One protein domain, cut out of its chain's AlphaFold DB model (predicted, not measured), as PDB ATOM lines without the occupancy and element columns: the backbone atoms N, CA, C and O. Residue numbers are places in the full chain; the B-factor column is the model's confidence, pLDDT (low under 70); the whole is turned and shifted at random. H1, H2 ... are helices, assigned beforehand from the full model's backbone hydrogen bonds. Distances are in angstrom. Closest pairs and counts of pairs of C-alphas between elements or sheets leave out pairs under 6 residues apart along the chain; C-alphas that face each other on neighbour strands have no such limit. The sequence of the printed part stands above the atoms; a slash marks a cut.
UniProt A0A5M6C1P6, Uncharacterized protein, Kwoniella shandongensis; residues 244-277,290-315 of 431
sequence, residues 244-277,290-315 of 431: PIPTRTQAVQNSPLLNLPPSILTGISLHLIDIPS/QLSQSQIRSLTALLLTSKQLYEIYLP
ATOM      1  N   PRO A 244      11.554  16.704 108.823       49.38
ATOM      2  CA  PRO A 244      10.600  16.343 109.853       49.38
ATOM      3  C   PRO A 244       9.241  16.917 109.438       49.38
ATOM      4  O   PRO A 244       9.121  18.114 109.157       49.38
ATOM      5  N   ILE A 245       8.230  16.046 109.350       56.47
ATOM      6  CA  ILE A 245       6.817  16.433 109.221       56.47
ATOM      7  C   ILE A 245       6.601  17.581 110.200       56.47
ATOM      8  O   ILE A 245       7.040  17.420 111.342       56.47
ATOM      9  N   PRO A 246       6.013  18.722 109.787       54.41
ATOM     10  CA  PRO A 246       5.914  19.892 110.640       54.41
ATOM     11  C   PRO A 246       5.387  19.467 112.005       54.41
ATOM     12  O   PRO A 246       4.215  19.129 112.155       54.41
ATOM     13  N   THR A 247       6.284  19.465 112.992       44.28
ATOM     14  CA  THR A 247       6.012  19.166 114.392       44.28
ATOM     15  C   THR A 247       5.290  20.362 114.990       44.28
ATOM     16  O   THR A 247       5.702  20.934 115.992       44.28
ATOM     17  N   ARG A 248       4.155  20.753 114.399       49.22
ATOM     18  CA  ARG A 248       3.055  21.121 115.273       49.22
ATOM     19  C   ARG A 248       2.819  19.866 116.094       49.22
ATOM     20  O   ARG A 248       2.703  18.783 115.526       49.22
ATOM     21  N   THR A 249       2.805  20.005 117.409       47.88
ATOM     22  CA  THR A 249       2.198  19.051 118.336       47.88
ATOM     23  C   THR A 249       0.743  18.849 117.910       47.88
ATOM     24  O   THR A 249      -0.176  19.441 118.468       47.88
ATOM     25  N   GLN A 250       0.533  18.116 116.817       54.81
ATOM     26  CA  GLN A 250      -0.777  17.761 116.324       54.81
ATOM     27  C   GLN A 250      -1.310  16.789 117.358       54.81
ATOM     28  O   GLN A 250      -0.712  15.740 117.605       54.81
ATOM     29  N   ALA A 251      -2.387  17.192 118.026       55.91
ATOM     30  CA  ALA A 251      -3.079  16.323 118.954       55.91
ATOM     31  C   ALA A 251      -3.377  14.998 118.245       55.91
ATOM     32  O   ALA A 251      -3.733  14.997 117.064       55.91
ATOM     33  N   VAL A 252      -3.222  13.879 118.953       61.19
ATOM     34  CA  VAL A 252      -3.664  12.574 118.455       61.19
ATOM     35  C   VAL A 252      -5.170  12.681 118.230       61.19
ATOM     36  O   VAL A 252      -5.958  12.671 119.175       61.19
ATOM     37  N   GLN A 253      -5.570  12.904 116.980       63.19
ATOM     38  CA  GLN A 253      -6.972  13.032 116.621       63.19
ATOM     39  C   GLN A 253      -7.551  11.629 116.480       63.19
ATOM     40  O   GLN A 253      -7.234  10.918 115.535       63.19
ATOM     41  N   ASN A 254      -8.430  11.240 117.399       71.12
ATOM     42  CA  ASN A 254      -9.240  10.030 117.264       71.12
ATOM     43  C   ASN A 254     -10.497  10.362 116.449       71.12
ATOM     44  O   ASN A 254     -11.596  10.448 116.990       71.12
ATOM     45  N   SER A 255     -10.326  10.636 115.154       81.88
ATOM     46  CA  SER A 255     -11.450  10.901 114.249       81.88
ATOM     47  C   SER A 255     -11.881   9.614 113.538       81.88
ATOM     48  O   SER A 255     -11.019   8.926 112.986       81.88
ATOM     49  N   PRO A 256     -13.191   9.305 113.455       84.69
ATOM     50  CA  PRO A 256     -13.701   8.190 112.652       84.69
ATOM     51  C   PRO A 256     -13.284   8.263 111.179       84.69
ATOM     52  O   PRO A 256     -13.160   7.231 110.529       84.69
ATOM     53  N   LEU A 257     -13.027   9.474 110.666       85.31
ATOM     54  CA  LEU A 257     -12.532   9.694 109.307       85.31
ATOM     55  C   LEU A 257     -11.197   8.975 109.071       85.31
ATOM     56  O   LEU A 257     -10.978   8.423 108.001       85.31
ATOM     57  N   LEU A 258     -10.320   8.945 110.076       84.50
ATOM     58  CA  LEU A 258      -8.991   8.343 109.965       84.50
ATOM     59  C   LEU A 258      -9.019   6.810 109.957       84.50
ATOM     60  O   LEU A 258      -8.037   6.185 109.573       84.50
ATOM     61  N   ASN A 259     -10.150   6.205 110.331       86.75
ATOM     62  CA  ASN A 259     -10.351   4.759 110.243       86.75
ATOM     63  C   ASN A 259     -10.753   4.305 108.829       86.75
ATOM     64  O   ASN A 259     -10.885   3.105 108.587       86.75
ATOM     65  N   LEU A 260     -10.997   5.240 107.903       87.38
ATOM     66  CA  LEU A 260     -11.355   4.904 106.531       87.38
ATOM     67  C   LEU A 260     -10.143   4.350 105.760       87.38
ATOM     68  O   LEU A 260      -9.018   4.807 105.964       87.38
ATOM     69  N   PRO A 261     -10.359   3.410 104.820       89.19
ATOM     70  CA  PRO A 261      -9.314   2.944 103.920       89.19
ATOM     71  C   PRO A 261      -8.630   4.100 103.166       89.19
ATOM     72  O   PRO A 261      -9.322   5.028 102.729       89.19
ATOM     73  N   PRO A 262      -7.309   4.019 102.908       83.94
ATOM     74  CA  PRO A 262      -6.571   5.056 102.184       83.94
ATOM     75  C   PRO A 262      -7.175   5.408 100.822       83.94
ATOM     76  O   PRO A 262      -7.180   6.570 100.439       83.94
ATOM     77  N   SER A 263      -7.755   4.433 100.114       85.31
ATOM     78  CA  SER A 263      -8.438   4.659  98.834       85.31
ATOM     79  C   SER A 263      -9.649   5.590  98.956       85.31
ATOM     80  O   SER A 263      -9.859   6.433  98.085       85.31
ATOM     81  N   ILE A 264     -10.418   5.480 100.045       86.81
ATOM     82  CA  ILE A 264     -11.561   6.359 100.319       86.81
ATOM     83  C   ILE A 264     -11.063   7.753 100.697       86.81
ATOM     84  O   ILE A 264     -11.594   8.743 100.204       86.81
ATOM     85  N   LEU A 265     -10.014   7.845 101.515       86.06
ATOM     86  CA  LEU A 265      -9.407   9.122 101.897       86.06
ATOM     87  C   LEU A 265      -8.815   9.874 100.696       86.06
ATOM     88  O   LEU A 265      -9.022  11.083 100.560       86.06
ATOM     89  N   THR A 266      -8.139   9.164  99.790       85.56
ATOM     90  CA  THR A 266      -7.701   9.712  98.502       85.56
ATOM     91  C   THR A 266      -8.907  10.150  97.673       85.56
ATOM     92  O   THR A 266      -8.893  11.255  97.147       85.56
ATOM     93  N   GLY A 267      -9.979   9.351  97.609       84.75
ATOM     94  CA  GLY A 267     -11.220   9.721  96.920       84.75
ATOM     95  C   GLY A 267     -11.844  11.016  97.453       84.75
ATOM     96  O   GLY A 267     -12.131  11.918  96.674       84.75
ATOM     97  N   ILE A 268     -11.975  11.158  98.776       86.62
ATOM     98  CA  ILE A 268     -12.462  12.385  99.432       86.62
ATOM     99  C   ILE A 268     -11.566  13.575  99.077       86.62
ATOM    100  O   ILE A 268     -12.058  14.641  98.721       86.62
ATOM    101  N   SER A 269     -10.248  13.384  99.142       86.06
ATOM    102  CA  SER A 269      -9.271  14.430  98.830       86.06
ATOM    103  C   SER A 269      -9.355  14.875  97.369       86.06
ATOM    104  O   SER A 269      -9.262  16.064  97.080       86.06
ATOM    105  N   LEU A 270      -9.575  13.928  96.454       84.50
ATOM    106  CA  LEU A 270      -9.791  14.213  95.042       84.50
ATOM    107  C   LEU A 270     -11.132  14.906  94.806       84.50
ATOM    108  O   LEU A 270     -11.174  15.800  93.987       84.50
ATOM    109  N   HIS A 271     -12.196  14.585  95.546       84.69
ATOM    110  CA  HIS A 271     -13.476  15.294  95.434       84.69
ATOM    111  C   HIS A 271     -13.426  16.754  95.906       84.69
ATOM    112  O   HIS A 271     -14.250  17.558  95.478       84.69
ATOM    113  N   LEU A 272     -12.475  17.121  96.772       83.19
ATOM    114  CA  LEU A 272     -12.256  18.525  97.144       83.19
ATOM    115  C   LEU A 272     -11.645  19.352  96.011       83.19
ATOM    116  O   LEU A 272     -11.698  20.583  96.049       83.19
ATOM    117  N   ILE A 273     -11.047  18.686  95.028       80.38
ATOM    118  CA  ILE A 273     -10.512  19.303  93.830       80.38
ATOM    119  C   ILE A 273     -11.445  18.922  92.687       80.38
ATOM    120  O   ILE A 273     -11.412  17.799  92.199       80.38
ATOM    121  N   ASP A 274     -12.269  19.859  92.235       71.25
ATOM    122  CA  ASP A 274     -13.115  19.624  91.066       71.25
ATOM    123  C   ASP A 274     -12.218  19.681  89.822       71.25
ATOM    124  O   ASP A 274     -12.022  20.727  89.210       71.25
ATOM    125  N   ILE A 275     -11.523  18.576  89.549       63.66
ATOM    126  CA  ILE A 275     -10.661  18.449  88.380       63.66
ATOM    127  C   ILE A 275     -11.598  18.117  87.235       63.66
ATOM    128  O   ILE A 275     -12.167  17.016  87.244       63.66
ATOM    129  N   PRO A 276     -11.759  19.006  86.243       54.50
ATOM    130  CA  PRO A 276     -12.515  18.655  85.061       54.50
ATOM    131  C   PRO A 276     -11.901  17.380  84.488       54.50
ATOM    132  O   PRO A 276     -10.693  17.270  84.256       54.50
ATOM    133  N   SER A 277     -12.748  16.383  84.269       45.62
ATOM    134  CA  SER A 277     -12.404  15.052  83.762       45.62
ATOM    135  C   SER A 277     -11.705  15.062  82.385       45.62
ATOM    136  O   SER A 277     -11.311  14.006  81.891       45.62
ATOM    137  N   GLN A 290      -8.422  26.643  85.927       70.75
ATOM    138  CA  GLN A 290      -7.504  26.753  87.056       70.75
ATOM    139  C   GLN A 290      -8.256  26.327  88.314       70.75
ATOM    140  O   GLN A 290      -9.430  26.665  88.472       70.75
ATOM    141  N   LEU A 291      -7.587  25.645  89.248       78.25
ATOM    142  CA  LEU A 291      -8.206  25.357  90.540       78.25
ATOM    143  C   LEU A 291      -8.507  26.643  91.275       78.25
ATOM    144  O   LEU A 291      -7.600  27.443  91.501       78.25
ATOM    145  N   SER A 292      -9.744  26.796  91.732       82.12
ATOM    146  CA  SER A 292     -10.092  27.923  92.584       82.12
ATOM    147  C   SER A 292      -9.227  27.921  93.849       82.12
ATOM    148  O   SER A 292      -8.905  26.881  94.438       82.12
ATOM    149  N   GLN A 293      -8.869  29.116  94.317       80.62
ATOM    150  CA  GLN A 293      -8.074  29.259  95.534       80.62
ATOM    151  C   GLN A 293      -8.756  28.617  96.759       80.62
ATOM    152  O   GLN A 293      -8.070  28.160  97.675       80.62
ATOM    153  N   SER A 294     -10.092  28.551  96.781       84.69
ATOM    154  CA  SER A 294     -10.858  27.875  97.831       84.69
ATOM    155  C   SER A 294     -10.622  26.363  97.829       84.69
ATOM    156  O   SER A 294     -10.373  25.811  98.895       84.69
ATOM    157  N   GLN A 295     -10.607  25.701  96.671       85.69
ATOM    158  CA  GLN A 295     -10.318  24.263  96.564       85.69
ATOM    159  C   GLN A 295      -8.900  23.936  97.042       85.69
ATOM    160  O   GLN A 295      -8.711  23.045  97.872       85.69
ATOM    161  N   ILE A 296      -7.905  24.712  96.593       84.44
ATOM    162  CA  ILE A 296      -6.508  24.553  97.024       84.44
ATOM    163  C   ILE A 296      -6.398  24.701  98.546       84.44
ATOM    164  O   ILE A 296      -5.738  23.891  99.207       84.44
ATOM    165  N   ARG A 297      -7.052  25.719  99.121       85.62
ATOM    166  CA  ARG A 297      -7.066  25.961 100.571       85.62
ATOM    167  C   ARG A 297      -7.763  24.836 101.329       85.62
ATOM    168  O   ARG A 297      -7.205  24.377 102.319       85.62
ATOM    169  N   SER A 298      -8.922  24.376 100.866       87.44
ATOM    170  CA  SER A 298      -9.686  23.295 101.497       87.44
ATOM    171  C   SER A 298      -8.899  21.991 101.535       87.44
ATOM    172  O   SER A 298      -8.781  21.385 102.600       87.44
ATOM    173  N   LEU A 299      -8.282  21.591 100.417       88.19
ATOM    174  CA  LEU A 299      -7.439  20.399 100.413       88.19
ATOM    175  C   LEU A 299      -6.203  20.590 101.296       88.19
ATOM    176  O   LEU A 299      -5.882  19.719 102.095       88.19
ATOM    177  N   THR A 300      -5.516  21.730 101.195       86.19
ATOM    178  CA  THR A 300      -4.329  21.984 102.027       86.19
ATOM    179  C   THR A 300      -4.685  21.961 103.516       86.19
ATOM    180  O   THR A 300      -3.936  21.405 104.314       86.19
ATOM    181  N   ALA A 301      -5.847  22.497 103.898       86.31
ATOM    182  CA  ALA A 301      -6.349  22.441 105.265       86.31
ATOM    183  C   ALA A 301      -6.635  20.999 105.714       86.31
ATOM    184  O   ALA A 301      -6.230  20.631 106.816       86.31
ATOM    185  N   LEU A 302      -7.251  20.173 104.858       86.81
ATOM    186  CA  LEU A 302      -7.473  18.747 105.127       86.81
ATOM    187  C   LEU A 302      -6.156  17.972 105.277       86.81
ATOM    188  O   LEU A 302      -6.033  17.102 106.129       86.81
ATOM    189  N   LEU A 303      -5.148  18.265 104.462       85.31
ATOM    190  CA  LEU A 303      -3.856  17.584 104.566       85.31
ATOM    191  C   LEU A 303      -3.082  18.011 105.820       85.31
ATOM    192  O   LEU A 303      -2.230  17.274 106.300       85.31
ATOM    193  N   LEU A 304      -3.362  19.199 106.360       84.19
ATOM    194  CA  LEU A 304      -2.689  19.736 107.542       84.19
ATOM    195  C   LEU A 304      -3.422  19.451 108.864       84.19
ATOM    196  O   LEU A 304      -2.865  19.763 109.921       84.19
ATOM    197  N   THR A 305      -4.626  18.866 108.852       83.88
ATOM    198  CA  THR A 305      -5.373  18.555 110.087       83.88
ATOM    199  C   THR A 305      -4.730  17.442 110.906       83.88
ATOM    200  O   THR A 305      -4.735  17.527 112.133       83.88
ATOM    201  N   SER A 306      -4.156  16.418 110.268       81.19
ATOM    202  CA  SER A 306      -3.475  15.328 110.973       81.19
ATOM    203  C   SER A 306      -2.303  14.760 110.177       81.19
ATOM    204  O   SER A 306      -2.258  14.852 108.952       81.19
ATOM    205  N   LYS A 307      -1.365  14.114 110.878       80.94
ATOM    206  CA  LYS A 307      -0.213  13.441 110.267       80.94
ATOM    207  C   LYS A 307      -0.643  12.352 109.280       80.94
ATOM    208  O   LYS A 307      -0.068  12.244 108.206       80.94
ATOM    209  N   GLN A 308      -1.676  11.583 109.622       81.25
ATOM    210  CA  GLN A 308      -2.191  10.520 108.755       81.25
ATOM    211  C   GLN A 308      -2.804  11.084 107.467       81.25
ATOM    212  O   GLN A 308      -2.570  10.536 106.396       81.25
ATOM    213  N   LEU A 309      -3.535  12.205 107.550       83.62
ATOM    214  CA  LEU A 309      -4.066  12.876 106.358       83.62
ATOM    215  C   LEU A 309      -2.950  13.509 105.526       83.62
ATOM    216  O   LEU A 309      -2.993  13.468 104.300       83.62
ATOM    217  N   TYR A 310      -1.913  14.036 106.177       82.12
ATOM    218  CA  TYR A 310      -0.732  14.551 105.493       82.12
ATOM    219  C   TYR A 310      -0.020  13.461 104.682       82.12
ATOM    220  O   TYR A 310       0.515  13.733 103.610       82.12
ATOM    221  N   GLU A 311      -0.001  12.222 105.164       82.31
ATOM    222  CA  GLU A 311       0.646  11.081 104.505       82.31
ATOM    223  C   GLU A 311      -0.220  10.424 103.413       82.31
ATOM    224  O   GLU A 311       0.250   9.502 102.747       82.31
ATOM    225  N   ILE A 312      -1.444  10.917 103.161       84.44
ATOM    226  CA  ILE A 312      -2.292  10.415 102.071       84.44
ATOM    227  C   ILE A 312      -1.561  10.524 100.731       84.44
ATOM    228  O   ILE A 312      -0.985  11.558 100.374       84.44
ATOM    229  N   TYR A 313      -1.643   9.442  99.958       83.94
ATOM    230  CA  TYR A 313      -1.174   9.421  98.585       83.94
ATOM    231  C   TYR A 313      -2.122  10.222  97.686       83.94
ATOM    232  O   TYR A 313      -3.309   9.901  97.557       83.94
ATOM    233  N   LEU A 314      -1.568  11.243  97.035       85.19
ATOM    234  CA  LEU A 314      -2.208  11.991  95.960       85.19
ATOM    235  C   LEU A 314      -1.372  11.838  94.682       85.19
ATOM    236  O   LEU A 314      -0.144  11.933  94.769       85.19
ATOM    237  N   PRO A 315      -2.005  11.633  93.510       85.62
ATOM    238  CA  PRO A 315      -1.291  11.528  92.241       85.62
ATOM    239  C   PRO A 315      -0.409  12.750  91.954       85.62
ATOM    240  O   PRO A 315      -0.781  13.882  92.266       85.62
TER     241      PRO A 315
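AT A GLANCE: This is residues 244 to 277 and 290 to 315 of the 431 residues of an uncharacterized protein of Kwoniella shandongensis (UniProt A0A5M6C1P6). Two helices, H3 and H2, run side by side in opposite ways as a loose pair, and at one end of the pair the short helices H1 and H4 sit near each other. Residues 311 to 315 fold back from H4 toward the end where the cut lies, while residues 244 to 255, a long stretch with no named element, bow round the end with the short helices. The printed part has 60 residues with four named helices, in the order H1, H2, H3, H4, and no named strand; its class is all helix. It is only just compact, close to loose, with a radius of gyration of the C-alphas of 12.2 A. The outline is only just elongated, 35 by 23 by 18 A.

HOW THE PARTS SIT: The longest helix is H3, residues 293 to 305. H2, residues 262 to 271, is close to H3 but not clearly touching; the closest C-alphas, those of Ser 269 and Leu 299, are 6.4 A apart. The lines of H2 and H3 stand at a shallow tilt of 24 degrees, opposite ways. H4, residues 307 to 310, and H3 touch only at the corner by their tight link, with residues 302 to 304 of H3 alone; the closest C-alphas, those of Leu 303 and Tyr 310, are 4.5 A apart. H4 is also close to H2 but not clearly touching, at 7.9 A between the closest C-alphas, those of Leu 265 and Leu 309. H1, residues 256 to 259, touches no helix. It is close to H4 but not clearly touching, at 7.2 A between the closest C-alphas, those of Leu 258 and Gln 308. H1 and H3 are apart, and H1 and H2 are only just apart, at 8.1 A. In H2 and H3 every O i to N i+4 pair is within hydrogen-bond range; H1 and H4 are too short for such a pair, and each has its one O i to N i+3 pair within range.

IN THESE COORDINATES: H3 is 18.3 A long from C-alpha 293 at (-8.074, 29.259, 95.534) to C-alpha 305 at (-5.373, 18.555, 110.087). H2 is 14.1 A long from Pro 262 to His 271. H1 begins at C-alpha 256, (-13.701, 8.190, 112.652), and ends at Asn 259. H4 runs from Lys 307 to C-alpha 310 at (-0.732, 14.551, 105.493).

THE WHOLE: The two C-alphas farthest apart, those of Thr 249 and Ser 277, are 37.7 A apart. Residues 278 to 289 are not printed, and C-alphas 277 and 290 are 13.1 A apart across this cut, which lies in the link from H2 to H3. The links H1 to H2 and H3 to H4 are tight. The mean pLDDT of the printed part is 77.2; residues 244 to 253 and 275 to 277 are under 70.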